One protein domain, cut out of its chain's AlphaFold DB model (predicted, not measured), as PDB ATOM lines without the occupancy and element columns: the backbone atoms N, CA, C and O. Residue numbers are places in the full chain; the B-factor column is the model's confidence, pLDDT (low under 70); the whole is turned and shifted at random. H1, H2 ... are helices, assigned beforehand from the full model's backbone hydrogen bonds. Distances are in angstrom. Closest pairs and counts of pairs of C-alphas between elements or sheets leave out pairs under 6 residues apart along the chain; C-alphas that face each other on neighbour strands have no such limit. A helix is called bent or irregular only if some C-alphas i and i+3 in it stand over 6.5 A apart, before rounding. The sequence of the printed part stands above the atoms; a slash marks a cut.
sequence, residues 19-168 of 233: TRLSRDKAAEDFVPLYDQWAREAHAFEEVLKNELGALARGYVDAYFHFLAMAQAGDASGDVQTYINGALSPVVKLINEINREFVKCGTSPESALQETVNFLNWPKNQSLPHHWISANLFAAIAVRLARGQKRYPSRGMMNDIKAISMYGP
ATOM      1  N   THR A  19     -44.610  12.761  39.031       68.81
ATOM      2  CA  THR A  19     -43.482  12.348  39.881       68.81
ATOM      3  C   THR A  19     -43.660  12.818  41.328       68.81
ATOM      4  O   THR A  19     -43.407  12.055  42.259       68.81
ATOM      5  N   ARG A  20     -44.140  14.052  41.540       75.12
ATOM      6  CA  ARG A  20     -44.421  14.581  42.886       75.12
ATOM      7  C   ARG A  20     -45.561  13.835  43.569       75.12
ATOM      8  O   ARG A  20     -45.403  13.460  44.724       75.12
ATOM      9  N   LEU A  21     -46.660  13.584  42.857       77.50
ATOM     10  CA  LEU A  21     -47.802  12.836  43.392       77.50
ATOM     11  C   LEU A  21     -47.410  11.407  43.781       77.50
ATOM     12  O   LEU A  21     -47.745  10.960  44.872       77.50
ATOM     13  N   SER A  22     -46.646  10.714  42.933       71.50
ATOM     14  CA  SER A  22     -46.164   9.363  43.240       71.50
ATOM     15  C   SER A  22     -45.246   9.339  44.463       71.50
ATOM     16  O   SER A  22     -45.337   8.417  45.269       71.50
ATOM     17  N   ARG A  23     -44.366  10.337  44.607       77.19
ATOM     18  CA  ARG A  23     -43.483  10.473  45.772       77.19
ATOM     19  C   ARG A  23     -44.277  10.741  47.049       77.19
ATOM     20  O   ARG A  23     -43.990  10.143  48.078       77.19
ATOM     21  N   ASP A  24     -45.238  11.657  46.985       81.56
ATOM     22  CA  ASP A  24     -46.045  12.039  48.142       81.56
ATOM     23  C   ASP A  24     -46.901  10.854  48.616       81.56
ATOM     24  O   ASP A  24     -46.882  10.549  49.805       81.56
ATOM     25  N   LYS A  25     -47.518  10.112  47.686       78.88
ATOM     26  CA  LYS A  25     -48.244   8.876  48.001       78.88
ATOM     27  C   LYS A  25     -47.346   7.822  48.647       78.88
ATOM     28  O   LYS A  25     -47.698   7.279  49.684       78.88
ATOM     29  N   ALA A  26     -46.165   7.571  48.073       74.94
ATOM     30  CA  ALA A  26     -45.219   6.634  48.671       74.94
ATOM     31  C   ALA A  26     -44.872   7.056  50.107       74.94
ATOM     32  O   ALA A  26     -44.931   6.240  51.014       74.94
ATOM     33  N   ALA A  27     -44.575   8.336  50.343       81.25
ATOM     34  CA  ALA A  27     -44.270   8.823  51.685       81.25
ATOM     35  C   ALA A  27     -45.423   8.601  52.685       81.25
ATOM     36  O   ALA A  27     -45.153   8.265  53.835       81.25
ATOM     37  N   GLU A  28     -46.678   8.764  52.256       83.62
ATOM     38  CA  GLU A  28     -47.870   8.488  53.069       83.62
ATOM     39  C   GLU A  28     -48.022   6.994  53.386       83.62
ATOM     40  O   GLU A  28     -48.235   6.638  54.545       83.62
ATOM     41  N   ASP A  29     -47.820   6.121  52.395       83.62
ATOM     42  CA  ASP A  29     -47.926   4.663  52.548       83.62
ATOM     43  C   ASP A  29     -46.903   4.097  53.558       83.62
ATOM     44  O   ASP A  29     -47.142   3.062  54.180       83.62
ATOM     45  N   PHE A  30     -45.773   4.787  53.771       85.06
ATOM     46  CA  PHE A  30     -44.738   4.388  54.735       85.06
ATOM     47  C   PHE A  30     -44.976   4.880  56.172       85.06
ATOM     48  O   PHE A  30     -44.345   4.359  57.094       85.06
ATOM     49  N   VAL A  31     -45.883   5.837  56.405       87.56
ATOM     50  CA  VAL A  31     -46.146   6.372  57.757       87.56
ATOM     51  C   VAL A  31     -46.535   5.278  58.762       87.56
ATOM     52  O   VAL A  31     -45.923   5.240  59.830       87.56
ATOM     53  N   PRO A  32     -47.449   4.336  58.447       89.62
ATOM     54  CA  PRO A  32     -47.809   3.272  59.385       89.62
ATOM     55  C   PRO A  32     -46.623   2.382  59.778       89.62
ATOM     56  O   PRO A  32     -46.530   1.944  60.925       89.62
ATOM     57  N   LEU A  33     -45.696   2.138  58.844       87.12
ATOM     58  CA  LEU A  33     -44.477   1.374  59.112       87.12
ATOM     59  C   LEU A  33     -43.540   2.147  60.050       87.12
ATOM     60  O   LEU A  33     -42.985   1.575  60.986       87.12
ATOM     61  N   TYR A  34     -43.402   3.459  59.850       89.88
ATOM     62  CA  TYR A  34     -42.614   4.313  60.741       89.88
ATOM     63  C   TYR A  34     -43.209   4.377  62.152       89.88
ATOM     64  O   TYR A  34     -42.466   4.260  63.128       89.88
ATOM     65  N   ASP A  35     -44.537   4.481  62.269       89.69
ATOM     66  CA  ASP A  35     -45.251   4.422  63.551       89.69
ATOM     67  C   ASP A  35     -45.045   3.074  64.257       89.69
ATOM     68  O   ASP A  35     -44.963   3.000  65.484       89.69
ATOM     69  N   GLN A  36     -44.987   1.981  63.495       88.69
ATOM     70  CA  GLN A  36     -44.687   0.660  64.034       88.69
ATOM     71  C   GLN A  36     -43.254   0.598  64.576       88.69
ATOM     72  O   GLN A  36     -43.062   0.249  65.740       88.69
ATOM     73  N   TRP A  37     -42.256   1.001  63.786       90.44
ATOM     74  CA  TRP A  37     -40.853   0.992  64.216       90.44
ATOM     75  C   TRP A  37     -40.590   1.885  65.428       90.44
ATOM     76  O   TRP A  37     -39.845   1.494  66.327       90.44
ATOM     77  N   ALA A  38     -41.239   3.048  65.498       89.00
ATOM     78  CA  ALA A  38     -41.143   3.936  66.653       89.00
ATOM     79  C   ALA A  38     -41.714   3.311  67.940       89.00
ATOM     80  O   ALA A  38     -41.250   3.641  69.031       89.00
ATOM     81  N   ARG A  39     -42.706   2.411  67.835       88.56
ATOM     82  CA  ARG A  39     -43.355   1.752  68.982       88.56
ATOM     83  C   ARG A  39     -42.661   0.470  69.430       88.56
ATOM     84  O   ARG A  39     -42.552   0.240  70.628       88.56
ATOM     85  N   GLU A  40     -42.255  -0.378  68.489       84.56
ATOM     86  CA  GLU A  40     -41.810  -1.746  68.796       84.56
ATOM     87  C   GLU A  40     -40.341  -1.829  69.235       84.56
ATOM     88  O   GLU A  40     -39.951  -2.801  69.870       84.56
ATOM     89  N   ALA A  41     -39.543  -0.792  68.965       79.69
ATOM     90  CA  ALA A  41     -38.164  -0.647  69.439       79.69
ATOM     91  C   ALA A  41     -37.247  -1.870  69.217       79.69
ATOM     92  O   ALA A  41     -36.413  -2.202  70.063       79.69
ATOM     93  N   HIS A  42     -37.376  -2.510  68.052       82.88
ATOM     94  CA  HIS A  42     -36.560  -3.660  67.657       82.88
ATOM     95  C   HIS A  42     -35.063  -3.339  67.595       82.88
ATOM     96  O   HIS A  42     -34.646  -2.229  67.245       82.88
ATOM     97  N   ALA A  43     -34.239  -4.347  67.885       86.44
ATOM     98  CA  ALA A  43     -32.798  -4.259  67.683       86.44
ATOM     99  C   ALA A  43     -32.456  -4.197  66.184       86.44
ATOM    100  O   ALA A  43     -33.177  -4.735  65.342       86.44
ATOM    101  N   PHE A  44     -31.318  -3.582  65.848       88.12
ATOM    102  CA  PHE A  44     -30.882  -3.427  64.458       88.12
ATOM    103  C   PHE A  44     -30.838  -4.770  63.715       88.12
ATOM    104  O   PHE A  44     -31.344  -4.893  62.603       88.12
ATOM    105  N   GLU A  45     -30.237  -5.781  64.338       88.88
ATOM    106  CA  GLU A  45     -30.021  -7.106  63.760       88.88
ATOM    107  C   GLU A  45     -31.340  -7.840  63.491       88.88
ATOM    108  O   GLU A  45     -31.442  -8.598  62.527       88.88
ATOM    109  N   GLU A  46     -32.353  -7.596  64.321       89.44
ATOM    110  CA  GLU A  46     -33.688  -8.163  64.159       89.44
ATOM    111  C   GLU A  46     -34.410  -7.536  62.968       89.44
ATOM    112  O   GLU A  46     -34.892  -8.260  62.094       89.44
ATOM    113  N   VAL A  47     -34.401  -6.200  62.873       89.44
ATOM    114  CA  VAL A  47     -34.974  -5.500  61.716       89.44
ATOM    115  C   VAL A  47     -34.250  -5.918  60.441       89.44
ATOM    116  O   VAL A  47     -34.897  -6.311  59.477       89.44
ATOM    117  N   LEU A  48     -32.913  -5.930  60.445       89.56
ATOM    118  CA  LEU A  48     -32.131  -6.324  59.276       89.56
ATOM    119  C   LEU A  48     -32.462  -7.752  58.821       89.56
ATOM    120  O   LEU A  48     -32.622  -7.992  57.626       89.56
ATOM    121  N   LYS A  49     -32.579  -8.707  59.751       89.81
ATOM    122  CA  LYS A  49     -32.945 -10.089  59.420       89.81
ATOM    123  C   LYS A  49     -34.330 -10.162  58.773       89.81
ATOM    124  O   LYS A  49     -34.498 -10.895  57.797       89.81
ATOM    125  N   ASN A  50     -35.293  -9.405  59.296       89.75
ATOM    126  CA  ASN A  50     -36.645  -9.348  58.749       89.75
ATOM    127  C   ASN A  50     -36.651  -8.741  57.339       89.75
ATOM    128  O   ASN A  50     -37.194  -9.355  56.422       89.75
ATOM    129  N   GLU A  51     -35.975  -7.607  57.137       90.31
ATOM    130  CA  GLU A  51     -35.860  -6.945  55.830       90.31
ATOM    131  C   GLU A  51     -35.161  -7.839  54.793       90.31
ATOM    132  O   GLU A  51     -35.636  -7.998  53.667       90.31
ATOM    133  N   LEU A  52     -34.068  -8.511  55.174       89.25
ATOM    134  CA  LEU A  52     -33.367  -9.441  54.284       89.25
ATOM    135  C   LEU A  52     -34.247 -10.635  53.882       89.25
ATOM    136  O   LEU A  52     -34.166 -11.090  52.738       89.25
ATOM    137  N   GLY A  53     -35.101 -11.118  54.787       88.75
ATOM    138  CA  GLY A  53     -36.058 -12.197  54.530       88.75
ATOM    139  C   GLY A  53     -37.313 -11.773  53.759       88.75
ATOM    140  O   GLY A  53     -38.024 -12.632  53.241       88.75
ATOM    141  N   ALA A  54     -37.592 -10.473  53.644       88.38
ATOM    142  CA  ALA A  54     -38.840  -9.969  53.073       88.38
ATOM    143  C   ALA A  54     -38.871  -9.936  51.534       88.38
ATOM    144  O   ALA A  54     -39.939  -9.720  50.963       88.38
ATOM    145  N   LEU A  55     -37.741 -10.176  50.855       87.44
ATOM    146  CA  LEU A  55     -37.615 -10.041  49.396       87.44
ATOM    147  C   LEU A  55     -38.713 -10.793  48.633       87.44
ATOM    148  O   LEU A  55     -39.439 -10.199  47.837       87.44
ATOM    149  N   ALA A  56     -38.837 -12.098  48.880       89.56
ATOM    150  CA  ALA A  56     -39.775 -12.940  48.149       89.56
ATOM    151  C   ALA A  56     -41.221 -12.515  48.401       89.56
ATOM    152  O   ALA A  56     -41.970 -12.331  47.446       89.56
ATOM    153  N   ARG A  57     -41.587 -12.287  49.670       90.62
ATOM    154  CA  ARG A  57     -42.918 -11.789  50.036       90.62
ATOM    155  C   ARG A  57     -43.222 -10.473  49.314       90.62
ATOM    156  O   ARG A  57     -44.253 -10.380  48.665       90.62
ATOM    157  N   GLY A  58     -42.303  -9.507  49.346       89.75
ATOM    158  CA  GLY A  58     -42.492  -8.207  48.699       89.75
ATOM    159  C   GLY A  58     -42.746  -8.308  47.192       89.75
ATOM    160  O   GLY A  58     -43.672  -7.680  46.681       89.75
ATOM    161  N   TYR A  59     -41.975  -9.132  46.474       92.69
ATOM    162  CA  TYR A  59     -42.189  -9.344  45.037       92.69
ATOM    163  C   TYR A  59     -43.484 -10.100  44.731       92.69
ATOM    164  O   TYR A  59     -44.175  -9.748  43.776       92.69
ATOM    165  N   VAL A  60     -43.822 -11.120  45.521       93.44
ATOM    166  CA  VAL A  60     -45.019 -11.947  45.313       93.44
ATOM    167  C   VAL A  60     -46.295 -11.161  45.610       93.44
ATOM    168  O   VAL A  60     -47.221 -11.175  44.799       93.44
ATOM    169  N   ASP A  61     -46.333 -10.417  46.713       94.19
ATOM    170  CA  ASP A  61     -47.483  -9.585  47.074       94.19
ATOM    171  C   ASP A  61     -47.702  -8.489  46.020       94.19
ATOM    172  O   ASP A  61     -48.822  -8.291  45.542       94.19
ATOM    173  N   ALA A  62     -46.623  -7.831  45.574       93.19
ATOM    174  CA  ALA A  62     -46.690  -6.848  44.495       93.19
ATOM    175  C   ALA A  62     -47.140  -7.477  43.165       93.19
ATOM    176  O   ALA A  62     -47.926  -6.873  42.434       93.19
ATOM    177  N   TYR A  63     -46.685  -8.691  42.850       95.44
ATOM    178  CA  TYR A  63     -47.098  -9.417  41.651       95.44
ATOM    179  C   TYR A  63     -48.608  -9.661  41.633       95.44
ATOM    180  O   TYR A  63     -49.277  -9.287  40.669       95.44
ATOM    181  N   PHE A  64     -49.163 -10.213  42.715       95.38
ATOM    182  CA  PHE A  64     -50.603 -10.450  42.810       95.38
ATOM    183  C   PHE A  64     -51.412  -9.154  42.844       95.38
ATOM    184  O   PHE A  64     -52.472  -9.092  42.221       95.38
ATOM    185  N   HIS A  65     -50.900  -8.102  43.487       95.56
ATOM    186  CA  HIS A  65     -51.523  -6.781  43.452       95.56
ATOM    187  C   HIS A  65     -51.667  -6.252  42.015       95.56
ATOM    188  O   HIS A  65     -52.761  -5.865  41.601       95.56
ATOM    189  N   PHE A  66     -50.588  -6.274  41.227       96.25
ATOM    190  CA  PHE A  66     -50.621  -5.773  39.851       96.25
ATOM    191  C   PHE A  66     -51.387  -6.688  38.891       96.25
ATOM    192  O   PHE A  66     -52.010  -6.188  37.953       96.25
ATOM    193  N   LEU A  67     -51.411  -8.002  39.132       94.75
ATOM    194  CA  LEU A  67     -52.299  -8.909  38.405       94.75
ATOM    195  C   LEU A  67     -53.774  -8.601  38.673       94.75
ATOM    196  O   LEU A  67     -54.551  -8.506  37.726       94.75
ATOM    197  N   ALA A  68     -54.157  -8.406  39.937       96.00
ATOM    198  CA  ALA A  68     -55.523  -8.038  40.298       96.00
ATOM    199  C   ALA A  68     -55.916  -6.682  39.686       96.00
ATOM    200  O   ALA A  68     -57.022  -6.531  39.170       96.00
ATOM    201  N   MET A  69     -54.988  -5.718  39.670       94.31
ATOM    202  CA  MET A  69     -55.174  -4.437  38.985       94.31
ATOM    203  C   MET A  69     -55.415  -4.627  37.480       94.31
ATOM    204  O   MET A  69     -56.346  -4.037  36.935       94.31
ATOM    205  N   ALA A  70     -54.624  -5.473  36.814       95.06
ATOM    206  CA  ALA A  70     -54.807  -5.764  35.397       95.06
ATOM    207  C   ALA A  70     -56.179  -6.404  35.122       95.06
ATOM    208  O   ALA A  70     -56.897  -5.955  34.234       95.06
ATOM    209  N   GLN A  71     -56.575  -7.397  35.926       95.12
ATOM    210  CA  GLN A  71     -57.877  -8.066  35.819       95.12
ATOM    211  C   GLN A  71     -59.049  -7.099  36.028       95.12
ATOM    212  O   GLN A  71     -60.027  -7.148  35.290       95.12
ATOM    213  N   ALA A  72     -58.948  -6.195  37.005       94.88
ATOM    214  CA  ALA A  72     -59.969  -5.181  37.245       94.88
ATOM    215  C   ALA A  72     -60.072  -4.177  36.083       94.88
ATOM    216  O   ALA A  72     -61.179  -3.800  35.694       94.88
ATOM    217  N   GLY A  73     -58.937  -3.767  35.507       94.88
ATOM    218  CA  GLY A  73     -58.899  -2.912  34.318       94.88
ATOM    219  C   GLY A  73     -59.564  -3.570  33.109       94.88
ATOM    220  O   GLY A  73     -60.401  -2.951  32.462       94.88
ATOM    221  N   ASP A  74     -59.265  -4.848  32.863       95.12
ATOM    222  CA  ASP A  74     -59.884  -5.633  31.786       95.12
ATOM    223  C   ASP A  74     -61.405  -5.760  31.978       95.12
ATOM    224  O   ASP A  74     -62.185  -5.411  31.094       95.12
ATOM    225  N   ALA A  75     -61.841  -6.143  33.183       95.88
ATOM    226  CA  ALA A  75     -63.258  -6.313  33.511       95.88
ATOM    227  C   ALA A  75     -64.074  -5.009  33.429       95.88
ATOM    228  O   ALA A  75     -65.275  -5.048  33.157       95.88
ATOM    229  N   SER A  76     -63.444  -3.859  33.685       95.19
ATOM    230  CA  SER A  76     -64.091  -2.539  33.644       95.19
ATOM    231  C   SER A  76     -63.930  -1.807  32.309       95.19
ATOM    232  O   SER A  76     -64.554  -0.765  32.114       95.19
ATOM    233  N   GLY A  77     -63.107  -2.324  31.391       94.38
ATOM    234  CA  GLY A  77     -62.731  -1.629  30.159       94.38
ATOM    235  C   GLY A  77     -61.797  -0.428  30.373       94.38
ATOM    236  O   GLY A  77     -61.579   0.350  29.442       94.38
ATOM    237  N   ASP A  78     -61.233  -0.254  31.573       95.00
ATOM    238  CA  ASP A  78     -60.227   0.771  31.856       95.00
ATOM    239  C   ASP A  78     -58.847   0.319  31.356       95.00
ATOM    240  O   ASP A  78     -58.061  -0.340  32.049       95.00
ATOM    241  N   VAL A  79     -58.543   0.734  30.125       92.81
ATOM    242  CA  VAL A  79     -57.281   0.447  29.434       92.81
ATOM    243  C   VAL A  79     -56.065   0.946  30.221       92.81
ATOM    244  O   VAL A  79     -55.028   0.281  30.226       92.81
ATOM    245  N   GLN A  80     -56.157   2.089  30.909       90.00
ATOM    246  CA  GLN A  80     -55.014   2.642  31.639       90.00
ATOM    247  C   GLN A  80     -54.697   1.794  32.869       90.00
ATOM    248  O   GLN A  80     -53.529   1.486  33.127       90.00
ATOM    249  N   THR A  81     -55.728   1.388  33.610       90.12
ATOM    250  CA  THR A  81     -55.580   0.494  34.763       90.12
ATOM    251  C   THR A  81     -55.050  -0.874  34.333       90.12
ATOM    252  O   THR A  81     -54.104  -1.376  34.947       90.12
ATOM    253  N   TYR A  82     -55.565  -1.425  33.227       92.25
ATOM    254  CA  TYR A  82     -55.058  -2.668  32.646       92.25
ATOM    255  C   TYR A  82     -53.561  -2.580  32.323       92.25
ATOM    256  O   TYR A  82     -52.773  -3.394  32.805       92.25
ATOM    257  N   ILE A  83     -53.151  -1.562  31.553       91.56
ATOM    258  CA  ILE A  83     -51.756  -1.375  31.133       91.56
ATOM    259  C   ILE A  83     -50.836  -1.207  32.345       91.56
ATOM    260  O   ILE A  83     -49.765  -1.815  32.390       91.56
ATOM    261  N   ASN A  84     -51.247  -0.414  33.336       89.25
ATOM    262  CA  ASN A  84     -50.453  -0.176  34.540       89.25
ATOM    263  C   ASN A  84     -50.220  -1.463  35.347       89.25
ATOM    264  O   ASN A  84     -49.110  -1.674  35.836       89.25
ATOM    265  N   GLY A  85     -51.228  -2.336  35.455       92.00
ATOM    266  CA  GLY A  85     -51.081  -3.648  36.086       92.00
ATOM    267  C   GLY A  85     -50.225  -4.605  35.251       92.00
ATOM    268  O   GLY A  85     -49.184  -5.091  35.706       92.00
ATOM    269  N   ALA A  86     -50.625  -4.826  33.996       90.81
ATOM    270  CA  ALA A  86     -50.045  -5.831  33.107       90.81
ATOM    271  C   ALA A  86     -48.582  -5.543  32.739       90.81
ATOM    272  O   ALA A  86     -47.780  -6.465  32.590       90.81
ATOM    273  N   LEU A  87     -48.213  -4.264  32.595       90.44
ATOM    274  CA  LEU A  87     -46.861  -3.852  32.213       90.44
ATOM    275  C   LEU A  87     -45.998  -3.396  33.393       90.44
ATOM    276  O   LEU A  87     -44.902  -2.864  33.156       90.44
ATOM    277  N   SER A  88     -46.455  -3.615  34.630       92.81
ATOM    278  CA  SER A  88     -45.685  -3.271  35.823       92.81
ATOM    279  C   SER A  88     -44.318  -3.983  35.825       92.81
ATOM    280  O   SER A  88     -44.198  -5.124  35.361       92.81
ATOM    281  N   PRO A  89     -43.252  -3.340  36.341       90.50
ATOM    282  CA  PRO A  89     -41.921  -3.944  36.370       90.50
ATOM    283  C   PRO A  89     -41.865  -5.281  37.118       90.50
ATOM    284  O   PRO A  89     -41.148  -6.181  36.691       90.50
ATOM    285  N   VAL A  90     -42.645  -5.431  38.196       93.12
ATOM    286  CA  VAL A  90     -42.712  -6.675  38.980       93.12
ATOM    287  C   VAL A  90     -43.346  -7.805  38.172       93.12
ATOM    288  O   VAL A  90     -42.783  -8.895  38.132       93.12
ATOM    289  N   VAL A  91     -44.464  -7.553  37.481       94.31
ATOM    290  CA  VAL A  91     -45.103  -8.567  36.623       94.31
ATOM    291  C   VAL A  91     -44.160  -9.010  35.510       94.31
ATOM    292  O   VAL A  91     -44.002 -10.207  35.282       94.31
ATOM    293  N   LYS A  92     -43.469  -8.064  34.867       94.31
ATOM    294  CA  LYS A  92     -42.452  -8.383  33.856       94.31
ATOM    295  C   LYS A  92     -41.325  -9.234  34.433       94.31
ATOM    296  O   LYS A  92     -41.008 -10.262  33.850       94.31
ATOM    297  N   LEU A  93     -40.756  -8.846  35.574       93.94
ATOM    298  CA  LEU A  93     -39.667  -9.587  36.210       93.94
ATOM    299  C   LEU A  93     -40.073 -11.029  36.537       93.94
ATOM    300  O   LEU A  93     -39.367 -11.955  36.153       93.94
ATOM    301  N   ILE A  94     -41.213 -11.223  37.207       95.44
ATOM    302  CA  ILE A  94     -41.708 -12.559  37.570       95.44
ATOM    303  C   ILE A  94     -41.962 -13.405  36.321       95.44
ATOM    304  O   ILE A  94     -41.578 -14.571  36.282       95.44
ATOM    305  N   ASN A  95     -42.546 -12.819  35.274       94.31
ATOM    306  CA  ASN A  95     -42.778 -13.524  34.017       94.31
ATOM    307  C   ASN A  95     -41.477 -13.918  33.312       94.31
ATOM    308  O   ASN A  95     -41.407 -15.016  32.764       94.31
ATOM    309  N   GLU A  96     -40.451 -13.069  33.330       95.94
ATOM    310  CA  GLU A  96     -39.146 -13.413  32.761       95.94
ATOM    311  C   GLU A  96     -38.460 -14.530  33.561       95.94
ATOM    312  O   GLU A  96     -37.991 -15.492  32.961       95.94
ATOM    313  N   ILE A  97     -38.496 -14.499  34.898       95.69
ATOM    314  CA  ILE A  97     -37.955 -15.602  35.715       95.69
ATOM    315  C   ILE A  97     -38.725 -16.908  35.448       95.69
ATOM    316  O   ILE A  97     -38.108 -17.946  35.209       95.69
ATOM    317  N   ASN A  98     -40.064 -16.858  35.396       96.19
ATOM    318  CA  ASN A  98     -40.896 -18.014  35.041       96.19
ATOM    319  C   ASN A  98     -40.501 -18.593  33.674       96.19
ATOM    320  O   ASN A  98     -40.393 -19.808  33.520       96.19
ATOM    321  N   ARG A  99     -40.268 -17.728  32.677       96.31
ATOM    322  CA  ARG A  99     -39.833 -18.140  31.336       96.31
ATOM    323  C   ARG A  99     -38.479 -18.835  31.368       96.31
ATOM    324  O   ARG A  99     -38.323 -19.840  30.678       96.31
ATOM    325  N   GLU A 100     -37.528 -18.346  32.156       97.50
ATOM    326  CA  GLU A 100     -36.221 -18.996  32.301       97.50
ATOM    327  C   GLU A 100     -36.332 -20.386  32.945       97.50
ATOM    328  O   GLU A 100     -35.689 -21.324  32.474       97.50
ATOM    329  N   PHE A 101     -37.215 -20.575  33.931       97.06
ATOM    330  CA  PHE A 101     -37.485 -21.906  34.489       97.06
ATOM    331  C   PHE A 101     -38.105 -22.860  33.466       97.06
ATOM    332  O   PHE A 101     -37.656 -24.000  33.333       97.06
ATOM    333  N   VAL A 102     -39.082 -22.390  32.688       97.19
ATOM    334  CA  VAL A 102     -39.700 -23.204  31.630       97.19
ATOM    335  C   VAL A 102     -38.677 -23.602  30.565       97.19
ATOM    336  O   VAL A 102     -38.635 -24.762  30.157       97.19
ATOM    337  N   LYS A 103     -37.792 -22.684  30.155       96.88
ATOM    338  CA  LYS A 103     -36.680 -22.994  29.237       96.88
ATOM    339  C   LYS A 103     -35.725 -24.047  29.805       96.88
ATOM    340  O   LYS A 103     -35.177 -24.836  29.039       96.88
ATOM    341  N   CYS A 104     -35.547 -24.080  31.125       95.81
ATOM    342  CA  CYS A 104     -34.726 -25.068  31.825       95.81
ATOM    343  C   CYS A 104     -35.441 -26.410  32.087       95.81
ATOM    344  O   CYS A 104     -34.846 -27.295  32.698       95.81
ATOM    345  N   GLY A 105     -36.687 -26.587  31.628       95.19
ATOM    346  CA  GLY A 105     -37.425 -27.853  31.716       95.19
ATOM    347  C   GLY A 105     -38.457 -27.944  32.846       95.19
ATOM    348  O   GLY A 105     -39.058 -29.003  33.019       95.19
ATOM    349  N   THR A 106     -38.702 -26.867  33.601       96.38
ATOM    350  CA  THR A 106     -39.819 -26.805  34.559       96.38
ATOM    351  C   THR A 106     -41.151 -26.712  33.806       96.38
ATOM    352  O   THR A 106     -41.251 -26.012  32.798       96.38
ATOM    353  N   SER A 107     -42.204 -27.385  34.280       95.88
ATOM    354  CA  SER A 107     -43.530 -27.228  33.671       95.88
ATOM    355  C   SER A 107     -44.085 -25.811  33.901       95.88
ATOM    356  O   SER A 107     -43.808 -25.204  34.943       95.88
ATOM    357  N   PRO A 108     -44.888 -25.259  32.972       92.31
ATOM    358  CA  PRO A 108     -45.496 -23.938  33.142       92.31
ATOM    359  C   PRO A 108     -46.298 -23.788  34.442       92.31
ATOM    360  O   PRO A 108     -46.261 -22.731  35.069       92.31
ATOM    361  N   GLU A 109     -46.977 -24.849  34.881       93.44
ATOM    362  CA  GLU A 109     -47.796 -24.867  36.097       93.44
ATOM    363  C   GLU A 109     -46.952 -24.759  37.375       93.44
ATOM    364  O   GLU A 109     -47.411 -24.217  38.378       93.44
ATOM    365  N   SER A 110     -45.709 -25.251  37.345       95.06
ATOM    366  CA  SER A 110     -44.785 -25.213  38.485       95.06
ATOM    367  C   SER A 110     -43.817 -24.028  38.443       95.06
ATOM    368  O   SER A 110     -43.197 -23.717  39.458       95.06
ATOM    369  N   ALA A 111     -43.706 -23.324  37.311       95.25
ATOM    370  CA  ALA A 111     -42.738 -22.243  37.118       95.25
ATOM    371  C   ALA A 111     -42.869 -21.117  38.156       95.25
ATOM    372  O   ALA A 111     -41.861 -20.641  38.671       95.25
ATOM    373  N   LEU A 112     -44.099 -20.735  38.525       94.06
ATOM    374  CA  LEU A 112     -44.315 -19.711  39.554       94.06
ATOM    375  C   LEU A 112     -43.795 -20.162  40.925       94.06
ATOM    376  O   LEU A 112     -43.182 -19.365  41.632       94.06
ATOM    377  N   GLN A 113     -44.003 -21.429  41.292       95.12
ATOM    378  CA  GLN A 113     -43.497 -21.967  42.554       95.12
ATOM    379  C   GLN A 113     -41.964 -21.974  42.571       95.12
ATOM    380  O   GLN A 113     -41.369 -21.572  43.569       95.12
ATOM    381  N   GLU A 114     -41.321 -22.353  41.464       96.81
ATOM    382  CA  GLU A 114     -39.859 -22.299  41.362       96.81
ATOM    383  C   GLU A 114     -39.318 -20.868  41.382       96.81
ATOM    384  O   GLU A 114     -38.308 -20.602  42.032       96.81
ATOM    385  N   THR A 115     -40.032 -19.909  40.796       95.81
ATOM    386  CA  THR A 115     -39.714 -18.484  40.949       95.81
ATOM    387  C   THR A 115     -39.793 -18.044  42.409       95.81
ATOM    388  O   THR A 115     -38.891 -17.360  42.889       95.81
ATOM    389  N   VAL A 116     -40.816 -18.463  43.159       94.62
ATOM    390  CA  VAL A 116     -40.913 -18.170  44.600       94.62
ATOM    391  C   VAL A 116     -39.771 -18.826  45.382       94.62
ATOM    392  O   VAL A 116     -39.189 -18.186  46.263       94.62
ATOM    393  N   ASN A 117     -39.407 -20.070  45.056       94.88
ATOM    394  CA  ASN A 117     -38.268 -20.764  45.664       94.88
ATOM    395  C   ASN A 117     -36.958 -20.017  45.382       94.88
ATOM    396  O   ASN A 117     -36.162 -19.789  46.293       94.88
ATOM    397  N   PHE A 118     -36.764 -19.582  44.136       94.50
ATOM    398  CA  PHE A 118     -35.616 -18.791  43.720       94.50
ATOM    399  C   PHE A 118     -35.547 -17.462  44.455       94.50
ATOM    400  O   PHE A 118     -34.484 -17.118  44.958       94.50
ATOM    401  N   LEU A 119     -36.654 -16.728  44.581       92.75
ATOM    402  CA  LEU A 119     -36.684 -15.465  45.319       92.75
ATOM    403  C   LEU A 119     -36.346 -15.658  46.805       92.75
ATOM    404  O   LEU A 119     -35.663 -14.811  47.382       92.75
ATOM    405  N   ASN A 120     -36.753 -16.784  47.398       92.06
ATOM    406  CA  ASN A 120     -36.402 -17.180  48.767       92.06
ATOM    407  C   ASN A 120     -34.997 -17.783  48.907       92.06
ATOM    408  O   ASN A 120     -34.579 -18.115  50.020       92.06
ATOM    409  N   TRP A 121     -34.253 -17.949  47.813       93.50
ATOM    410  CA  TRP A 121     -32.929 -18.547  47.866       93.50
ATOM    411  C   TRP A 121     -32.003 -17.716  48.770       93.50
ATOM    412  O   TRP A 121     -31.860 -16.513  48.537       93.50
ATOM    413  N   PRO A 122     -31.318 -18.311  49.772       89.56
ATOM    414  CA  PRO A 122     -30.548 -17.544  50.755       89.56
ATOM    415  C   PRO A 122     -29.485 -16.617  50.157       89.56
ATOM    416  O   PRO A 122     -29.193 -15.568  50.728       89.56
ATOM    417  N   LYS A 123     -28.934 -16.950  48.980       89.12
ATOM    418  CA  LYS A 123     -27.958 -16.084  48.301       89.12
ATOM    419  C   LYS A 123     -28.556 -14.766  47.804       89.12
ATOM    420  O   LYS A 123     -27.814 -13.815  47.605       89.12
ATOM    421  N   ASN A 124     -29.875 -14.643  47.670       88.69
ATOM    422  CA  ASN A 124     -30.476 -13.358  47.316       88.69
ATOM    423  C   ASN A 124     -30.291 -12.292  48.405       88.69
ATOM    424  O   ASN A 124     -30.316 -11.099  48.110       88.69
ATOM    425  N   GLN A 125     -30.022 -12.698  49.650       86.25
ATOM    426  CA  GLN A 125     -29.692 -11.774  50.738       86.25
ATOM    427  C   GLN A 125     -28.331 -11.090  50.543       86.25
ATOM    428  O   GLN A 125     -28.076 -10.055  51.155       86.25
ATOM    429  N   SER A 126     -27.467 -11.632  49.677       84.19
ATOM    430  CA  SER A 126     -26.187 -11.018  49.317       84.19
ATOM    431  C   SER A 126     -26.265 -10.127  48.078       84.19
ATOM    432  O   SER A 126     -25.235  -9.617  47.643       84.19
ATOM    433  N   LEU A 127     -27.448  -9.952  47.469       87.50
ATOM    434  CA  LEU A 127     -27.603  -9.032  46.342       87.50
ATOM    435  C   LEU A 127     -27.311  -7.607  46.830       87.50
ATOM    436  O   LEU A 127     -27.982  -7.164  47.764       87.50
ATOM    437  N   PRO A 128     -26.371  -6.864  46.209       88.56
ATOM    438  CA  PRO A 128     -25.945  -5.566  46.726       88.56
ATOM    439  C   PRO A 128     -27.103  -4.594  46.952       88.56
ATOM    440  O   PRO A 128     -27.224  -4.036  48.036       88.56
ATOM    441  N   HIS A 129     -28.008  -4.469  45.976       88.12
ATOM    442  CA  HIS A 129     -29.201  -3.631  46.101       88.12
ATOM    443  C   HIS A 129     -30.039  -3.993  47.337       88.12
ATOM    444  O   HIS A 129     -30.326  -3.124  48.155       88.12
ATOM    445  N   HIS A 130     -30.404  -5.271  47.487       88.69
ATOM    446  CA  HIS A 130     -31.279  -5.717  48.574       88.69
ATOM    447  C   HIS A 130     -30.607  -5.557  49.935       88.69
ATOM    448  O   HIS A 130     -31.201  -5.048  50.883       88.69
ATOM    449  N   TRP A 131     -29.329  -5.925  50.012       89.31
ATOM    450  CA  TRP A 131     -28.546  -5.796  51.229       89.31
ATOM    451  C   TRP A 131     -28.436  -4.335  51.680       89.31
ATOM    452  O   TRP A 131     -28.654  -4.032  52.853       89.31
ATOM    453  N   ILE A 132     -28.141  -3.414  50.757       90.06
ATOM    454  CA  ILE A 132     -28.007  -1.984  51.069       90.06
ATOM    455  C   ILE A 132     -29.350  -1.397  51.501       90.06
ATOM    456  O   ILE A 132     -29.401  -0.717  52.527       90.06
ATOM    457  N   SER A 133     -30.437  -1.676  50.770       91.44
ATOM    458  CA  SER A 133     -31.763  -1.174  51.146       91.44
ATOM    459  C   SER A 133     -32.198  -1.698  52.514       91.44
ATOM    460  O   SER A 133     -32.650  -0.911  53.339       91.44
ATOM    461  N   ALA A 134     -31.987  -2.988  52.797       90.88
ATOM    462  CA  ALA A 134     -32.320  -3.590  54.087       90.88
ATOM    463  C   ALA A 134     -31.542  -2.943  55.249       90.88
ATOM    464  O   ALA A 134     -32.118  -2.661  56.299       90.88
ATOM    465  N   ASN A 135     -30.254  -2.633  55.057       90.19
ATOM    466  CA  ASN A 135     -29.460  -1.923  56.067       90.19
ATOM    467  C   ASN A 135     -29.934  -0.479  56.278       90.19
ATOM    468  O   ASN A 135     -29.986  -0.023  57.421       90.19
ATOM    469  N   LEU A 136     -30.302   0.236  55.208       91.56
ATOM    470  CA  LEU A 136     -30.862   1.587  55.312       91.56
ATOM    471  C   LEU A 136     -32.190   1.586  56.083       91.56
ATOM    472  O   LEU A 136     -32.367   2.405  56.984       91.56
ATOM    473  N   PHE A 137     -33.095   0.647  55.789       91.50
ATOM    474  CA  PHE A 137     -34.354   0.511  56.526       91.50
ATOM    475  C   PHE A 137     -34.129   0.150  57.993       91.50
ATOM    476  O   PHE A 137     -34.705   0.795  58.868       91.50
ATOM    477  N   ALA A 138     -33.229  -0.792  58.284       91.12
ATOM    478  CA  ALA A 138     -32.872  -1.136  59.658       91.12
ATOM    479  C   ALA A 138     -32.283   0.061  60.429       91.12
ATOM    480  O   ALA A 138     -32.626   0.284  61.591       91.12
ATOM    481  N   ALA A 139     -31.455   0.886  59.779       90.44
ATOM    482  CA  ALA A 139     -30.916   2.106  60.377       90.44
ATOM    483  C   ALA A 139     -32.020   3.129  60.694       90.44
ATOM    484  O   ALA A 139     -32.035   3.707  61.783       90.44
ATOM    485  N   ILE A 140     -32.971   3.324  59.774       91.75
ATOM    486  CA  ILE A 140     -34.132   4.201  59.981       91.75
ATOM    487  C   ILE A 140     -34.988   3.698  61.146       91.75
ATOM    488  O   ILE A 140     -35.299   4.476  62.049       91.75
ATOM    489  N   ALA A 141     -35.324   2.406  61.161       91.12
ATOM    490  CA  ALA A 141     -36.143   1.795  62.200       91.12
ATOM    491  C   ALA A 141     -35.544   2.019  63.597       91.12
ATOM    492  O   ALA A 141     -36.223   2.499  64.503       91.12
ATOM    493  N   VAL A 142     -34.239   1.771  63.749       89.38
ATOM    494  CA  VAL A 142     -33.527   1.961  65.019       89.38
ATOM    495  C   VAL A 142     -33.470   3.429  65.438       89.38
ATOM    496  O   VAL A 142     -33.584   3.735  66.625       89.38
ATOM    497  N   ARG A 143     -33.299   4.366  64.500       90.06
ATOM    498  CA  ARG A 143     -33.316   5.799  64.833       90.06
ATOM    499  C   ARG A 143     -34.687   6.267  65.303       90.06
ATOM    500  O   ARG A 143     -34.763   7.008  66.283       90.06
ATOM    501  N   LEU A 144     -35.753   5.810  64.648       91.38
ATOM    502  CA  LEU A 144     -37.129   6.091  65.062       91.38
ATOM    503  C   LEU A 144     -37.415   5.511  66.450       91.38
ATOM    504  O   LEU A 144     -37.868   6.243  67.327       91.38
ATOM    505  N   ALA A 145     -37.035   4.255  66.689       89.81
ATOM    506  CA  ALA A 145     -37.119   3.609  67.999       89.81
ATOM    507  C   ALA A 145     -36.358   4.364  69.105       89.81
ATOM    508  O   ALA A 145     -36.805   4.436  70.247       89.81
ATOM    509  N   ARG A 146     -35.214   4.978  68.775       88.50
ATOM    510  CA  ARG A 146     -34.417   5.813  69.695       88.50
ATOM    511  C   ARG A 146     -34.984   7.224  69.901       88.50
ATOM    512  O   ARG A 146     -34.335   8.053  70.538       88.50
ATOM    513  N   GLY A 147     -36.174   7.513  69.380       84.62
ATOM    514  CA  GLY A 147     -36.862   8.783  69.586       84.62
ATOM    515  C   GLY A 147     -36.493   9.870  68.580       84.62
ATOM    516  O   GLY A 147     -36.613  11.059  68.897       84.62
ATOM    517  N   GLN A 148     -36.052   9.510  67.366       86.12
ATOM    518  CA  GLN A 148     -35.961  10.482  66.275       86.12
ATOM    519  C   GLN A 148     -37.340  11.129  66.056       86.12
ATOM    520  O   GLN A 148     -38.284  10.494  65.602       86.12
ATOM    521  N   LYS A 149     -37.441  12.428  66.365       78.06
ATOM    522  CA  LYS A 149     -38.716  13.171  66.374       78.06
ATOM    523  C   LYS A 149     -39.344  13.371  64.996       78.06
ATOM    524  O   LYS A 149     -40.518  13.712  64.909       78.06
ATOM    525  N   ARG A 150     -38.550  13.259  63.929       84.56
ATOM    526  CA  ARG A 150     -38.981  13.539  62.560       84.56
ATOM    527  C   ARG A 150     -38.917  12.267  61.732       84.56
ATOM    528  O   ARG A 150     -37.858  11.652  61.647       84.56
ATOM    529  N   TYR A 151     -40.026  11.932  61.085       86.81
ATOM    530  CA  TYR A 151     -40.063  10.841  60.118       86.81
ATOM    531  C   TYR A 151     -39.182  11.135  58.905       86.81
ATOM    532  O   TYR A 151     -38.932  12.312  58.607       86.81
ATOM    533  N   PRO A 152     -38.711  10.081  58.217       86.88
ATOM    534  CA  PRO A 152     -37.974  10.239  56.981       86.88
ATOM    535  C   PRO A 152     -38.668  11.186  56.003       86.88
ATOM    536  O   PRO A 152     -39.897  11.289  55.946       86.88
ATOM    537  N   SER A 153     -37.860  11.921  55.242       86.19
ATOM    538  CA  SER A 153     -38.379  12.874  54.267       86.19
ATOM    539  C   SER A 153     -39.168  12.167  53.156       86.19
ATOM    540  O   SER A 153     -38.958  10.988  52.872       86.19
ATOM    541  N   ARG A 154     -40.015  12.915  52.432       83.94
ATOM    542  CA  ARG A 154     -40.701  12.389  51.234       83.94
ATOM    543  C   ARG A 154     -39.724  11.909  50.150       83.94
ATOM    544  O   ARG A 154     -40.118  11.156  49.270       83.94
ATOM    545  N   GLY A 155     -38.477  12.386  50.172       85.12
ATOM    546  CA  GLY A 155     -37.417  11.976  49.250       85.12
ATOM    547  C   GLY A 155     -36.738  10.662  49.633       85.12
ATOM    548  O   GLY A 155     -36.261   9.974  48.736       85.12
ATOM    549  N   MET A 156     -36.798  10.261  50.910       89.12
ATOM    550  CA  MET A 156     -35.972   9.179  51.461       89.12
ATOM    551  C   MET A 156     -36.070   7.877  50.663       89.12
ATOM    552  O   MET A 156     -35.066   7.217  50.436       89.12
ATOM    553  N   MET A 157     -37.261   7.494  50.197       87.19
ATOM    554  CA  MET A 157     -37.422   6.265  49.413       87.19
ATOM    555  C   MET A 157     -36.651   6.306  48.088       87.19
ATOM    556  O   MET A 157     -36.041   5.317  47.680       87.19
ATOM    557  N   ASN A 158     -36.656   7.460  47.420       88.62
ATOM    558  CA  ASN A 158     -35.883   7.652  46.198       88.62
ATOM    559  C   ASN A 158     -34.386   7.645  46.503       88.62
ATOM    560  O   ASN A 158     -33.627   7.054  45.737       88.62
ATOM    561  N   ASP A 159     -33.979   8.239  47.625       91.56
ATOM    562  CA  ASP A 159     -32.581   8.264  48.053       91.56
ATOM    563  C   ASP A 159     -32.082   6.848  48.380       91.56
ATOM    564  O   ASP A 159     -31.061   6.424  47.845       91.56
ATOM    565  N   ILE A 160     -32.850   6.060  49.145       91.56
ATOM    566  CA  ILE A 160     -32.571   4.641  49.424       91.56
ATOM    567  C   ILE A 160     -32.411   3.864  48.120       91.56
ATOM    568  O   ILE A 160     -31.435   3.133  47.960       91.56
ATOM    569  N   LYS A 161     -33.346   4.039  47.178       91.00
ATOM    570  CA  LYS A 161     -33.311   3.364  45.878       91.00
ATOM    571  C   LYS A 161     -32.080   3.761  45.063       91.00
ATOM    572  O   LYS A 161     -31.445   2.900  44.462       91.00
ATOM    573  N   ALA A 162     -31.725   5.042  45.035       91.75
ATOM    574  CA  ALA A 162     -30.545   5.518  44.323       91.75
ATOM    575  C   ALA A 162     -29.256   4.963  44.947       91.75
ATOM    576  O   ALA A 162     -28.392   4.457  44.232       91.75
ATOM    577  N   ILE A 163     -29.141   4.996  46.276       92.31
ATOM    578  CA  ILE A 163     -27.979   4.476  47.004       92.31
ATOM    579  C   ILE A 163     -27.836   2.968  46.786       92.31
ATOM    580  O   ILE A 163     -26.743   2.497  46.472       92.31
ATOM    581  N   SER A 164     -28.923   2.205  46.907       91.50
ATOM    582  CA  SER A 164     -28.889   0.750  46.755       91.50
ATOM    583  C   SER A 164     -28.621   0.305  45.317       91.50
ATOM    584  O   SER A 164     -27.909  -0.678  45.107       91.50
ATOM    585  N   MET A 165     -29.153   1.023  44.324       90.44
ATOM    586  CA  MET A 165     -28.959   0.692  42.911       90.44
ATOM    587  C   MET A 165     -27.593   1.114  42.383       90.44
ATOM    588  O   MET A 165     -26.994   0.344  41.644       90.44
ATOM    589  N   TYR A 166     -27.098   2.307  42.729       91.56
ATOM    590  CA  TYR A 166     -25.876   2.854  42.126       91.56
ATOM    591  C   TYR A 166     -24.633   2.687  42.999       91.56
ATOM    592  O   TYR A 166     -23.547   2.465  42.465       91.56
ATOM    593  N   GLY A 167     -24.774   2.729  44.327       90.69
ATOM    594  CA  GLY A 167     -23.656   2.651  45.274       90.69
ATOM    595  C   GLY A 167     -22.703   1.458  45.091       90.69
ATOM    596  O   GLY A 167     -21.496   1.631  45.277       90.69
ATOM    597  N   PRO A 168     -23.171   0.257  44.693       89.88
ATOM    598  CA  PRO A 168     -22.279  -0.866  44.391       89.88
ATOM    599  C   PRO A 168     -21.378  -0.664  43.165       89.88
ATOM    600  O   PRO A 168     -20.361  -1.345  43.052       89.88
TER     601      PRO A 168
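This is residues 19 to 168 of the 233 residues of an uncharacterized protein of Methylocystis sp. MitZ-2018 (UniProt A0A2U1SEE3). Two helical lobes stand next to each other and join near the start of long helix H4, with an open gap between the far part of H4 and H1. In one lobe H5 folds back along the far part of H4, while H6 and H7 make a triangle with its other part; in the other, H9 is the core, with H3 and H10 packed on it, H2 at its last residues and H1 near H10. The printed part has 150 residues with ten named helices, H1 to H10 in chain order, and no named strand; the class is all helix. It is only just compact, close to loose, with a radius of gyration of the C-alphas of 17.6 A and spans of 50 by 38 by 28 A.

H4, the longest helix, holds residues 55 to 76 and measures 31.7 A, from C-alpha 55 at (-37.615, -10.041, 49.396) to C-alpha 76 at (-64.091, -2.539, 33.644). After it come H5, residues 79 to 86, H6, residues 89 to 103, 21.0 A, and H7, residues 108 to 119, 17.3 A. H7 is irregular, with C-alphas 109 and 112 7.1 A apart. H8 holds residues 122 to 126, H9 residues 128 to 145, 25.7 A, and H10 residues 156 to 166, ending with C-alpha 166 at (-25.876, 2.854, 42.126). Before H4 stand H1, residues 19 to 29, H2, residues 31 to 40, and H3, residues 44 to 53.

H4 and H9 are the hubs, touching three helices each; the packing is mostly crossed, with two of seven touching pairs at a shallow tilt. H4 and H5 form a hairpin at 26 degrees, a shallow tilt, closest at the C-alphas of Ala 70 and Tyr 82, 4.1 A. H4 touches H6 about perpendicular at 74 degrees, closest at C-alphas 63 and 91, 5.5 A. H7 touches H6, with C-alphas 98 and 111 closest at 5.1 A, and touches H4 with residues 116 to 119 alone, C-alphas 119 and 56 closest at 4.9 A. H4 and H9 are close but not clearly touching, the C-alphas of Leu 55 and His 130 7.7 A apart. H9 and H10 form a hairpin at a shallow tilt of 30 degrees, C-alphas 129 and 164 closest at 4.4 A. H3 touches H9 at a steep tilt of 40 degrees, opposite ways, C-alphas 51 and 134 closest at 5.2 A. H2 touches H9, C-alphas 38 and 145 closest at 4.3 A. H1 is close to H10 but not clearly touching, C-alphas 27 and 157 closest at 7.7 A. H8 is near H3 and H9, with C-alphas 125 and 131 closest to H9 at 6.1 A. In H1 to H6, H9 and H10 every O i to N i+4 pair is within hydrogen-bond range; in H7 6 of 8 are, and in H8 0 of 1, beside 2 of 2 O i to N i+3 pairs.

The C-alphas farthest apart, those of Gly 105 and Lys 149, are 53.7 A apart. The printed part has no cut and no long link; H9 to H10 is short, the others tight. Mean pLDDT of the printed part is 90.2, with residue 19 alone under 70.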